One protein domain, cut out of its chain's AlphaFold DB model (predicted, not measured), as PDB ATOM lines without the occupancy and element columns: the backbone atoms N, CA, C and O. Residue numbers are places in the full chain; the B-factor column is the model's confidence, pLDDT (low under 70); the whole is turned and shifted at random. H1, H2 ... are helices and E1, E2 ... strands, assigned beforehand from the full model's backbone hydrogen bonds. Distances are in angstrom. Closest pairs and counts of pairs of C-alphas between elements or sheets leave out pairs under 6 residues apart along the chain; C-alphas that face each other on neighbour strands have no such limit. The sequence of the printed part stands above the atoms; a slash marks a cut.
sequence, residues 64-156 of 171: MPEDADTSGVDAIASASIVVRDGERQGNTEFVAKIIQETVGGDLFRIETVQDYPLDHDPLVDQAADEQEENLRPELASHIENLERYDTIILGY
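What this domain is: This is residues 64 to 156 of the 171 residues of an uncharacterized protein of Dorea sp. 5-2 (UniProt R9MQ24). A small two-stranded hairpin, E1 and E2, leads straight into helix H1, and H1, E3 and E4 make a loose triangle beside it; H2 lies off on its own as an arm, with residues 128 to 134 sticking out. The whole is flat, 45 by 38 by 17 A, and loose, with a radius of gyration of the C-alphas of 15.6 A. The printed part has 93 residues, with E1, E2, H1, E3, H2 and E4 along the chain; the one sheet, E1 - E2, is antiparallel. The class is mixed, helices and strands, with 44 residues, under half, in named elements.

Where its parts are: E1 is residues 81 to 84, beginning at C-alpha 81 (169.469, 173.283, 184.147), and E2 is 87 to 90. H1, residues 91 to 103, and H2, 120 to 132, each span 18.5 A. E3, residues 106 to 110, spans 12.8 A. E4, residues 151 to 155, spans 13.1 A and ends at C-alpha 155 (158.280, 173.263, 193.900).

How they stand to each other: E1 and E2 form a hairpin, antiparallel at 150 degrees, with N 82 and O 89 2.8 A apart, within hydrogen-bond range. The closest C-alphas of E1 and H1, Ile 81 and Asn 91, are 5.3 A apart. Those of H1 and E3, Gln 100 and Leu 107, are 7.2 A apart. Those of H1 and E4, Thr 92 and Gly 155, are 6.2 A apart. E3 and E4 pair with no named strand and are near each other, with 6 pairs of C-alphas within 10 A. H1 and H2 are apart. In H1 and H2 every O i to N i+4 pair is within hydrogen-bond range.

The domain as a whole: The two C-alphas farthest apart, Gly 72 and Glu 147, are 46.5 A apart. The printed part has no cut. The link from H2 to E4, 18 residues, is long. Residues 72 to 78 have pLDDT under 70; the mean of the printed part is 89.1.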
ATOM      1  N   MET A  64     162.507 168.487 186.117       91.75
ATOM      2  CA  MET A  64     162.845 167.861 184.844       91.75
ATOM      3  C   MET A  64     163.840 168.752 184.088       91.75
ATOM      4  O   MET A  64     163.425 169.739 183.478       91.75
ATOM      5  N   PRO A  65     165.151 168.476 184.196       90.69
ATOM      6  CA  PRO A  65     166.152 169.062 183.314       90.69
ATOM      7  C   PRO A  65     166.080 168.405 181.927       90.69
ATOM      8  O   PRO A  65     166.095 167.180 181.836       90.69
ATOM      9  N   GLU A  66     166.037 169.206 180.863       88.94
ATOM     10  CA  GLU A  66     166.174 168.718 179.479       88.94
ATOM     11  C   GLU A  66     167.612 168.245 179.196       88.94
ATOM     12  O   GLU A  66     168.555 168.660 179.877       88.94
ATOM     13  N   ASP A  67     167.830 167.438 178.155       86.62
ATOM     14  CA  ASP A  67     169.183 167.044 177.736       86.62
ATOM     15  C   ASP A  67     169.845 168.112 176.845       86.62
ATOM     16  O   ASP A  67     170.044 167.956 175.641       86.62
ATOM     17  N   ALA A  68     170.174 169.254 177.448       81.81
ATOM     18  CA  ALA A  68     170.902 170.331 176.780       81.81
ATOM     19  C   ALA A  68     172.422 170.178 176.956       81.81
ATOM     20  O   ALA A  68     172.890 169.958 178.074       81.81
ATOM     21  N   ASP A  69     173.230 170.397 175.915       81.00
ATOM     22  CA  ASP A  69     174.688 170.503 176.082       81.00
ATOM     23  C   ASP A  69     175.051 171.796 176.847       81.00
ATOM     24  O   ASP A  69     174.664 172.898 176.461       81.00
ATOM     25  N   THR A  70     175.798 171.664 177.950       75.69
ATOM     26  CA  THR A  70     176.348 172.801 178.719       75.69
ATOM     27  C   THR A  70     177.872 172.878 178.629       75.69
ATOM     28  O   THR A  70     178.505 173.595 179.404       75.69
ATOM     29  N   SER A  71     178.497 172.120 177.728       77.81
ATOM     30  CA  SER A  71     179.926 172.209 177.462       77.81
ATOM     31  C   SER A  71     180.234 173.426 176.581       77.81
ATOM     32  O   SER A  71     179.518 173.747 175.636       77.81
ATOM     33  N   GLY A  72     181.290 174.167 176.922       69.25
ATOM     34  CA  GLY A  72     181.767 175.298 176.116       69.25
ATOM     35  C   GLY A  72     180.867 176.544 176.058       69.25
ATOM     36  O   GLY A  72     181.229 177.489 175.357       69.25
ATOM     37  N   VAL A  73     179.745 176.593 176.786       69.12
ATOM     38  CA  VAL A  73     178.882 177.783 176.870       69.12
ATOM     39  C   VAL A  73     179.274 178.673 178.059       69.12
ATOM     40  O   VAL A  73     179.326 178.224 179.198       69.12
ATOM     41  N   ASP A  74     179.542 179.955 177.790       60.78
ATOM     42  CA  ASP A  74     179.887 180.976 178.806       60.78
ATOM     43  C   ASP A  74     178.648 181.479 179.583       60.78
ATOM     44  O   ASP A  74     178.746 182.107 180.634       60.78
ATOM     45  N   ALA A  75     177.452 181.165 179.078       59.69
ATOM     46  CA  ALA A  75     176.179 181.401 179.743       59.69
ATOM     47  C   ALA A  75     175.406 180.084 179.868       59.69
ATOM     48  O   ALA A  75     175.311 179.321 178.905       59.69
ATOM     49  N   ILE A  76     174.794 179.851 181.032       59.38
ATOM     50  CA  ILE A  76     173.843 178.754 181.245       59.38
ATOM     51  C   ILE A  76     172.551 179.108 180.491       59.38
ATOM     52  O   ILE A  76     171.637 179.717 181.038       59.38
ATOM     53  N   ALA A  77     172.525 178.799 179.193       56.16
ATOM     54  CA  ALA A  77     171.412 179.107 178.294       56.16
ATOM     55  C   ALA A  77     170.319 178.021 178.281       56.16
ATOM     56  O   ALA A  77     169.241 178.253 177.737       56.16
ATOM     57  N   SER A  78     170.575 176.854 178.885       63.94
ATOM     58  CA  SER A  78     169.540 175.844 179.125       63.94
ATOM     59  C   SER A  78     168.568 176.357 180.189       63.94
ATOM     60  O   SER A  78     168.943 176.562 181.344       63.94
ATOM     61  N   ALA A  79     167.311 176.569 179.797       73.69
ATOM     62  CA  ALA A  79     166.278 177.147 180.656       73.69
ATOM     63  C   ALA A  79     165.818 176.220 181.799       73.69
ATOM     64  O   ALA A  79     165.062 176.658 182.670       73.69
ATOM     65  N   SER A  80     166.275 174.965 181.822       84.56
ATOM     66  CA  SER A  80     165.879 173.935 182.788       84.56
ATOM     67  C   SER A  80     167.015 173.440 183.700       84.56
ATOM     68  O   SER A  80     166.721 172.736 184.669       84.56
ATOM     69  N   ILE A  81     168.277 173.840 183.473       89.88
ATOM     70  CA  ILE A  81     169.469 173.283 184.147       89.88
ATOM     71  C   ILE A  81     170.304 174.330 184.901       89.88
ATOM     72  O   ILE A  81     170.611 175.393 184.371       89.88
ATOM     73  N   VAL A  82     170.813 173.946 186.078       89.88
ATOM     74  CA  VAL A  82     171.957 174.579 186.758       89.88
ATOM     75  C   VAL A  82     173.160 173.637 186.735       89.88
ATOM     76  O   VAL A  82     173.020 172.435 186.966       89.88
ATOM     77  N   VAL A  83     174.357 174.187 186.516       87.56
ATOM     78  CA  VAL A  83     175.626 173.493 186.782       87.56
ATOM     79  C   VAL A  83     176.357 174.228 187.900       87.56
ATOM     80  O   VAL A  83     176.676 175.409 187.756       87.56
ATOM     81  N   ARG A  84     176.626 173.541 189.014       83.56
ATOM     82  CA  ARG A  84     177.333 174.090 190.180       83.56
ATOM     83  C   ARG A  84     178.331 173.066 190.704       83.56
ATOM     84  O   ARG A  84     177.995 171.901 190.845       83.56
ATOM     85  N   ASP A  85     179.561 173.504 190.965       85.44
ATOM     86  CA  ASP A  85     180.638 172.675 191.534       85.44
ATOM     87  C   ASP A  85     180.926 171.363 190.753       85.44
ATOM     88  O   ASP A  85     181.525 170.424 191.270       85.44
ATOM     89  N   GLY A  86     180.546 171.323 189.466       83.62
ATOM     90  CA  GLY A  86     180.656 170.160 188.576       83.62
ATOM     91  C   GLY A  86     179.414 169.261 188.532       83.62
ATOM     92  O   GLY A  86     179.327 168.403 187.655       83.62
ATOM     93  N   GLU A  87     178.436 169.472 189.414       85.06
ATOM     94  CA  GLU A  87     177.156 168.762 189.412       85.06
ATOM     95  C   GLU A  87     176.140 169.457 188.495       85.06
ATOM     96  O   GLU A  87     176.022 170.686 188.486       85.06
ATOM     97  N   ARG A  88     175.391 168.660 187.722       87.25
ATOM     98  CA  ARG A  88     174.263 169.108 186.895       87.25
ATOM     99  C   ARG A  88     172.957 168.812 187.624       87.25
ATOM    100  O   ARG A  88     172.749 167.689 188.072       87.25
ATOM    101  N   GLN A  89     172.070 169.797 187.682       91.00
ATOM    102  CA  GLN A  89     170.797 169.722 188.398       91.00
ATOM    103  C   GLN A  89     169.690 170.427 187.615       91.00
ATOM    104  O   GLN A  89     169.970 171.330 186.829       91.00
ATOM    105  N   GLY A  90     168.428 170.076 187.864       92.56
ATOM    106  CA  GLY A  90     167.309 170.878 187.359       92.56
ATOM    107  C   GLY A  90     167.110 172.171 188.161       92.56
ATOM    108  O   GLY A  90     167.408 172.218 189.355       92.56
ATOM    109  N   ASN A  91     166.567 173.218 187.534       92.25
ATOM    110  CA  ASN A  91     166.346 174.520 188.183       92.25
ATOM    111  C   ASN A  91     165.508 174.419 189.472       92.25
ATOM    112  O   ASN A  91     165.864 175.011 190.493       92.25
ATOM    113  N   THR A  92     164.430 173.632 189.462       94.94
ATOM    114  CA  THR A  92     163.585 173.433 190.651       94.94
ATOM    115  C   THR A  92     164.304 172.635 191.740       94.94
ATOM    116  O   THR A  92     164.197 172.980 192.913       94.94
ATOM    117  N   GLU A  93     165.074 171.605 191.371       96.19
ATOM    118  CA  GLU A  93     165.904 170.837 192.311       96.19
ATOM    119  C   GLU A  93     166.944 171.729 193.008       96.19
ATOM    120  O   GLU A  93     167.115 171.660 194.227       96.19
ATOM    121  N   PHE A  94     167.612 172.595 192.243       95.44
ATOM    122  CA  PHE A  94     168.593 173.543 192.764       95.44
ATOM    123  C   PHE A  94     167.968 174.506 193.783       95.44
ATOM    124  O   PHE A  94     168.497 174.686 194.882       95.44
ATOM    125  N   VAL A  95     166.798 175.070 193.465       96.25
ATOM    126  CA  VAL A  95     166.051 175.940 194.387       96.25
ATOM    127  C   VAL A  95     165.560 175.168 195.618       96.25
ATOM    128  O   VAL A  95     165.679 175.680 196.729       96.25
ATOM    129  N   ALA A  96     165.073 173.934 195.465       97.88
ATOM    130  CA  ALA A  96     164.644 173.097 196.588       97.88
ATOM    131  C   ALA A  96     165.798 172.814 197.569       97.88
ATOM    132  O   ALA A  96     165.614 172.925 198.783       97.88
ATOM    133  N   LYS A  97     167.004 172.535 197.055       96.75
ATOM    134  CA  LYS A  97     168.225 172.382 197.863       96.75
ATOM    135  C   LYS A  97     168.623 173.682 198.571       96.75
ATOM    136  O   LYS A  97     168.859 173.641 199.773       96.75
ATOM    137  N   ILE A  98     168.583 174.842 197.903       97.00
ATOM    138  CA  ILE A  98     168.821 176.149 198.559       97.00
ATOM    139  C   ILE A  98     167.809 176.413 199.684       97.00
ATOM    140  O   ILE A  98     168.179 176.908 200.749       97.00
ATOM    141  N   ILE A  99     166.530 176.085 199.474       97.69
ATOM    142  CA  ILE A  99     165.501 176.217 200.513       97.69
ATOM    143  C   ILE A  99     165.848 175.310 201.700       97.69
ATOM    144  O   ILE A  99     165.859 175.798 202.828       97.69
ATOM    145  N   GLN A 100     166.217 174.046 201.463       97.69
ATOM    146  CA  GLN A 100     166.633 173.124 202.527       97.69
ATOM    147  C   GLN A 100     167.869 173.629 203.289       97.69
ATOM    148  O   GLN A 100     167.875 173.612 204.517       97.69
ATOM    149  N   GLU A 101     168.892 174.129 202.590       96.56
ATOM    150  CA  GLU A 101     170.079 174.746 203.203       96.56
ATOM    151  C   GLU A 101     169.715 175.956 204.084       96.56
ATOM    152  O   GLU A 101     170.374 176.216 205.091       96.56
ATOM    153  N   THR A 102     168.656 176.689 203.722       96.69
ATOM    154  CA  THR A 102     168.235 177.931 204.389       96.69
ATOM    155  C   THR A 102     167.313 177.699 205.590       96.69
ATOM    156  O   THR A 102     167.457 178.386 206.602       96.69
ATOM    157  N   VAL A 103     166.345 176.776 205.491       95.44
ATOM    158  CA  VAL A 103     165.292 176.575 206.514       95.44
ATOM    159  C   VAL A 103     165.311 175.190 207.171       95.44
ATOM    160  O   VAL A 103     164.574 174.959 208.128       95.44
ATOM    161  N   GLY A 104     166.156 174.276 206.689       95.50
ATOM    162  CA  GLY A 104     166.118 172.859 207.044       95.50
ATOM    163  C   GLY A 104     164.930 172.123 206.415       95.50
ATOM    164  O   GLY A 104     164.293 172.608 205.481       95.50
ATOM    165  N   GLY A 105     164.622 170.942 206.952       95.56
ATOM    166  CA  GLY A 105     163.493 170.117 206.517       95.56
ATOM    167  C   GLY A 105     163.874 168.927 205.637       95.56
ATOM    168  O   GLY A 105     165.020 168.763 205.209       95.56
ATOM    169  N   ASP A 106     162.883 168.077 205.390       96.88
ATOM    170  CA  ASP A 106     163.030 166.854 204.606       96.88
ATOM    171  C   ASP A 106     162.791 167.161 203.115       96.88
ATOM    172  O   ASP A 106     161.758 167.727 202.755       96.88
ATOM    173  N   LEU A 107     163.736 166.797 202.238       97.25
ATOM    174  CA  LEU A 107     163.558 166.886 200.781       97.25
ATOM    175  C   LEU A 107     162.841 165.643 200.250       97.25
ATOM    176  O   LEU A 107     163.207 164.518 200.587       97.25
ATOM    177  N   PHE A 108     161.886 165.848 199.346       97.38
ATOM    178  CA  PHE A 108     161.207 164.786 198.611       97.38
ATOM    179  C   PHE A 108     161.143 165.140 197.122       97.38
ATOM    180  O   PHE A 108     160.482 166.103 196.736       97.38
ATOM    181  N   ARG A 109     161.831 164.367 196.278       96.69
ATOM    182  CA  ARG A 109     161.707 164.487 194.822       96.69
ATOM    183  C   ARG A 109     160.449 163.739 194.388       96.69
ATOM    184  O   ARG A 109     160.305 162.555 194.673       96.69
ATOM    185  N   ILE A 110     159.541 164.446 193.731       96.00
ATOM    186  CA  ILE A 110     158.362 163.875 193.086       96.00
ATOM    187  C   ILE A 110     158.832 163.278 191.759       96.00
ATOM    188  O   ILE A 110     159.448 163.977 190.955       96.00
ATOM    189  N   GLU A 111     158.538 162.001 191.546       94.44
ATOM    190  CA  GLU A 111     158.894 161.250 190.340       94.44
ATOM    191  C   GLU A 111     157.670 160.468 189.858       94.44
ATOM    192  O   GLU A 111     156.874 159.988 190.670       94.44
ATOM    193  N   THR A 112     157.508 160.367 188.544       94.44
ATOM    194  CA  THR A 112     156.423 159.634 187.886       94.44
ATOM    195  C   THR A 112     156.852 158.208 187.549       94.44
ATOM    196  O   THR A 112     158.036 157.935 187.382       94.44
ATOM    197  N   VAL A 113     155.899 157.276 187.447       95.38
ATOM    198  CA  VAL A 113     156.176 155.889 187.007       95.38
ATOM    199  C   VAL A 113     156.609 155.844 185.536       95.38
ATOM    200  O   VAL A 113     157.429 155.015 185.147       95.38
ATOM    201  N   GLN A 114     156.052 156.740 184.722       92.38
ATOM    202  CA  GLN A 114     156.432 156.963 183.331       92.38
ATOM    203  C   GLN A 114     157.464 158.099 183.281       92.38
ATOM    204  O   GLN A 114     157.173 159.204 183.745       92.38
ATOM    205  N   ASP A 115     158.646 157.844 182.718       92.88
ATOM    206  CA  ASP A 115     159.645 158.891 182.471       92.88
ATOM    207  C   ASP A 115     159.132 159.905 181.435       92.88
ATOM    208  O   ASP A 115     158.549 159.528 180.415       92.88
ATOM    209  N   TYR A 116     159.400 161.188 181.680       91.81
ATOM    210  CA  TYR A 116     159.170 162.262 180.714       91.81
ATOM    211  C   TYR A 116     160.320 162.349 179.690       91.81
ATOM    212  O   TYR A 116     161.477 162.110 180.053       91.81
ATOM    213  N   PRO A 117     160.049 162.751 178.432       92.69
ATOM    214  CA  PRO A 117     161.083 163.059 177.452       92.69
ATOM    215  C   PRO A 117     162.062 164.126 177.955       92.69
ATOM    216  O   PRO A 117     161.675 165.067 178.644       92.69
ATOM    217  N   LEU A 118     163.335 163.992 177.575       90.62
ATOM    218  CA  LEU A 118     164.379 164.980 177.880       90.62
ATOM    219  C   LEU A 118     164.613 165.973 176.729       90.62
ATOM    220  O   LEU A 118     165.262 166.995 176.935       90.62
ATOM    221  N   ASP A 119     164.077 165.692 175.539       90.25
ATOM    222  CA  ASP A 119     164.054 166.617 174.405       90.25
ATOM    223  C   ASP A 119     162.899 167.622 174.560       90.25
ATOM    224  O   ASP A 119     161.783 167.238 174.915       90.25
ATOM    225  N   HIS A 120     163.142 168.897 174.235       87.38
ATOM    226  CA  HIS A 120     162.176 169.984 174.445       87.38
ATOM    227  C   HIS A 120     160.839 169.776 173.711       87.38
ATOM    228  O   HIS A 120     159.787 169.895 174.343       87.38
ATOM    229  N   ASP A 121     160.856 169.505 172.401       90.81
ATOM    230  CA  ASP A 121     159.617 169.446 171.609       90.81
ATOM    231  C   ASP A 121     158.720 168.259 172.040       90.81
ATOM    232  O   ASP A 121     157.564 168.506 172.386       90.81
ATOM    233  N   PRO A 122     159.220 167.005 172.167       93.25
ATOM    234  CA  PRO A 122     158.409 165.888 172.662       93.25
ATOM    235  C   PRO A 122     157.893 166.076 174.096       93.25
ATOM    236  O   PRO A 122     156.810 165.597 174.423       93.25
ATOM    237  N   LEU A 123     158.651 166.770 174.954       90.00
ATOM    238  CA  LEU A 123     158.219 167.094 176.315       90.00
ATOM    239  C   LEU A 123     157.045 168.085 176.320       90.00
ATOM    240  O   LEU A 123     156.118 167.938 177.115       90.00
ATOM    241  N   VAL A 124     157.069 169.081 175.428       88.19
ATOM    242  CA  VAL A 124     155.969 170.042 175.255       88.19
ATOM    243  C   VAL A 124     154.732 169.370 174.673       88.19
ATOM    244  O   VAL A 124     153.640 169.620 175.183       88.19
ATOM    245  N   ASP A 125     154.895 168.512 173.665       91.62
ATOM    246  CA  ASP A 125     153.788 167.760 173.065       91.62
ATOM    247  C   ASP A 125     153.104 166.873 174.122       91.62
ATOM    248  O   ASP A 125     151.899 166.995 174.339       91.62
ATOM    249  N   GLN A 126     153.869 166.079 174.887       91.12
ATOM    250  CA  GLN A 126     153.309 165.264 175.975       91.12
ATOM    251  C   GLN A 126     152.626 166.119 177.057       91.12
ATOM    252  O   GLN A 126     151.541 165.771 177.520       91.12
ATOM    253  N   ALA A 127     153.221 167.245 177.465       87.44
ATOM    254  CA  ALA A 127     152.615 168.130 178.461       87.44
ATOM    255  C   ALA A 127     151.319 168.803 177.958       87.44
ATOM    256  O   ALA A 127     150.445 169.140 178.763       87.44
ATOM    257  N   ALA A 128     151.185 169.011 176.644       87.62
ATOM    258  CA  ALA A 128     149.969 169.521 176.023       87.62
ATOM    259  C   ALA A 128     148.865 168.451 175.989       87.62
ATOM    260  O   ALA A 128     147.746 168.742 176.418       87.62
ATOM    261  N   ASP A 129     149.194 167.222 175.582       90.12
ATOM    262  CA  ASP A 129     148.278 166.073 175.591       90.12
ATOM    263  C   ASP A 129     147.780 165.772 177.020       90.12
ATOM    264  O   ASP A 129     146.574 165.690 177.265       90.12
ATOM    265  N   GLU A 130     148.689 165.724 178.006       89.31
ATOM    266  CA  GLU A 130     148.350 165.563 179.429       89.31
ATOM    267  C   GLU A 130     147.406 166.665 179.938       89.31
ATOM    268  O   GLU A 130     146.540 166.409 180.783       89.31
ATOM    269  N   GLN A 131     147.537 167.893 179.423       84.50
ATOM    270  CA  GLN A 131     146.655 169.001 179.775       84.50
ATOM    271  C   GLN A 131     145.283 168.909 179.086       84.50
ATOM    272  O   GLN A 131     144.278 169.189 179.744       84.50
ATOM    273  N   GLU A 132     145.217 168.543 177.801       88.56
ATOM    274  CA  GLU A 132     143.953 168.407 177.057       88.56
ATOM    275  C   GLU A 132     143.105 167.251 177.603       88.56
ATOM    276  O   GLU A 132     141.917 167.427 177.884       88.56
ATOM    277  N   GLU A 133     143.726 166.095 177.838       90.88
ATOM    278  CA  GLU A 133     143.065 164.911 178.393       90.88
ATOM    279  C   GLU A 133     142.854 164.991 179.917       90.88
ATOM    280  O   GLU A 133     142.182 164.139 180.506       90.88
ATOM    281  N   ASN A 134     143.382 166.034 180.572       86.44
ATOM    282  CA  ASN A 134     143.353 166.221 182.022       86.44
ATOM    283  C   ASN A 134     143.928 164.993 182.768       86.44
ATOM    284  O   ASN A 134     143.374 164.526 183.771       86.44
ATOM    285  N   LEU A 135     145.057 164.478 182.276       87.50
ATOM    286  CA  LEU A 135     145.758 163.336 182.855       87.50
ATOM    287  C   LEU A 135     146.357 163.674 184.222       87.50
ATOM    288  O   LEU A 135     146.529 164.833 184.610       87.50
ATOM    289  N   ARG A 136     146.615 162.619 184.990       88.94
ATOM    290  CA  ARG A 136     147.134 162.661 186.356       88.94
ATOM    291  C   ARG A 136     148.220 161.587 186.464       88.94
ATOM    292  O   ARG A 136     147.882 160.451 186.792       88.94
ATOM    293  N   PRO A 137     149.483 161.896 186.116       90.12
ATOM    294  CA  PRO A 137     150.558 160.909 186.097       90.12
ATOM    295  C   PRO A 137     150.698 160.174 187.437       90.12
ATOM    296  O   PRO A 137     150.661 160.798 188.502       90.12
ATOM    297  N   GLU A 138     150.853 158.850 187.373       92.69
ATOM    298  CA  GLU A 138     151.066 158.004 188.550       92.69
ATOM    299  C   GLU A 138     152.441 158.291 189.165       92.69
ATOM    300  O   GLU A 138     153.446 158.387 188.454       92.69
ATOM    301  N   LEU A 139     152.491 158.427 190.491       93.69
ATOM    302  CA  LEU A 139     153.721 158.703 191.230       93.69
ATOM    303  C   LEU A 139     154.493 157.420 191.544       93.69
ATOM    304  O   LEU A 139     153.944 156.478 192.111       93.69
ATOM    305  N   ALA A 140     155.798 157.426 191.271       95.12
ATOM    306  CA  ALA A 140     156.698 156.315 191.579       95.12
ATOM    307  C   ALA A 140     156.940 156.130 193.090       95.12
ATOM    308  O   ALA A 140     157.380 155.065 193.526       95.12
ATOM    309  N   SER A 141     156.666 157.152 193.908       93.25
ATOM    310  CA  SER A 141     156.770 157.077 195.368       93.25
ATOM    311  C   SER A 141     155.774 157.999 196.076       93.25
ATOM    312  O   SER A 141     155.296 158.985 195.515       93.25
ATOM    313  N   HIS A 142     155.460 157.667 197.331       90.94
ATOM    314  CA  HIS A 142     154.459 158.349 198.151       90.94
ATOM    315  C   HIS A 142     155.038 158.766 199.512       90.94
ATOM    316  O   HIS A 142     156.025 158.210 199.995       90.94
ATOM    317  N   ILE A 143     154.414 159.763 200.146       91.44
ATOM    318  CA  ILE A 143     154.834 160.294 201.449       91.44
ATOM    319  C   ILE A 143     153.971 159.667 202.550       91.44
ATOM    320  O   ILE A 143     152.917 160.188 202.901       91.44
ATOM    321  N   GLU A 144     154.460 158.566 203.119       86.50
ATOM    322  CA  GLU A 144     153.753 157.703 204.086       86.50
ATOM    323  C   GLU A 144     153.152 158.417 205.315       86.50
ATOM    324  O   GLU A 144     152.201 157.934 205.917       86.50
ATOM    325  N   ASN A 145     153.739 159.536 205.757       89.31
ATOM    326  CA  ASN A 145     153.369 160.210 207.009       89.31
ATOM    327  C   ASN A 145     153.280 161.732 206.823       89.31
ATOM    328  O   ASN A 145     153.965 162.488 207.514       89.31
ATOM    329  N   LEU A 146     152.467 162.183 205.862       91.94
ATOM    330  CA  LEU A 146     152.334 163.606 205.524       91.94
ATOM    331  C   LEU A 146     151.870 164.470 206.716       91.94
ATOM    332  O   LEU A 146     152.353 165.584 206.886       91.94
ATOM    333  N   GLU A 147     151.020 163.921 207.593       93.38
ATOM    334  CA  GLU A 147     150.494 164.586 208.802       93.38
ATOM    335  C   GLU A 147     151.571 165.039 209.804       93.38
ATOM    336  O   GLU A 147     151.289 165.831 210.701       93.38
ATOM    337  N   ARG A 148     152.814 164.550 209.687       94.00
ATOM    338  CA  ARG A 148     153.904 164.951 210.588       94.00
ATOM    339  C   ARG A 148     154.439 166.357 210.302       94.00
ATOM    340  O   ARG A 148     155.188 166.871 211.134       94.00
ATOM    341  N   TYR A 149     154.153 166.917 209.127       96.44
ATOM    342  CA  TYR A 149     154.723 168.178 208.658       96.44
ATOM    343  C   TYR A 149     153.758 169.340 208.893       96.44
ATOM    344  O   TYR A 149     152.610 169.299 208.460       96.44
ATOM    345  N   ASP A 150     154.251 170.399 209.530       95.94
ATOM    346  CA  ASP A 150     153.474 171.618 209.791       95.94
ATOM    347  C   ASP A 150     153.428 172.534 208.555       95.94
ATOM    348  O   ASP A 150     152.492 173.310 208.368       95.94
ATOM    349  N   THR A 151     154.455 172.431 207.703       96.25
ATOM    350  CA  THR A 151     154.636 173.236 206.492       96.25
ATOM    351  C   THR A 151     155.079 172.339 205.344       96.25
ATOM    352  O   THR A 151     156.058 171.604 205.469       96.25
ATOM    353  N   ILE A 152     154.410 172.462 204.198       96.62
ATOM    354  CA  ILE A 152     154.810 171.822 202.943       96.62
ATOM    355  C   ILE A 152     155.150 172.921 201.938       96.62
ATOM    356  O   ILE A 152     154.311 173.760 201.611       96.62
ATOM    357  N   ILE A 153     156.384 172.908 201.445       97.19
ATOM    358  CA  ILE A 153     156.839 173.714 200.315       97.19
ATOM    359  C   ILE A 153     156.773 172.814 199.082       97.19
ATOM    360  O   ILE A 153     157.387 171.750 199.074       97.19
ATOM    361  N   LEU A 154     156.020 173.234 198.062       96.62
ATOM    362  CA  LEU A 154     155.864 172.509 196.800       96.62
ATOM    363  C   LEU A 154     156.532 173.286 195.657       96.62
ATOM    364  O   LEU A 154     156.094 174.386 195.321       96.62
ATOM    365  N   GLY A 155     157.582 172.716 195.065       95.38
ATOM    366  CA  GLY A 155     158.280 173.263 193.900       95.38
ATOM    367  C   GLY A 155     157.962 172.497 192.614       95.38
ATOM    368  O   GLY A 155     157.926 171.271 192.611       95.38
ATOM    369  N   TYR A 156     157.760 173.200 191.503       92.69
ATOM    370  CA  TYR A 156     157.589 172.599 190.174       92.69
ATOM    371  C   TYR A 156     157.977 173.610 189.078       92.69
ATOM    372  O   TYR A 156     157.878 174.819 189.307       92.69
TER     373      TYR A 156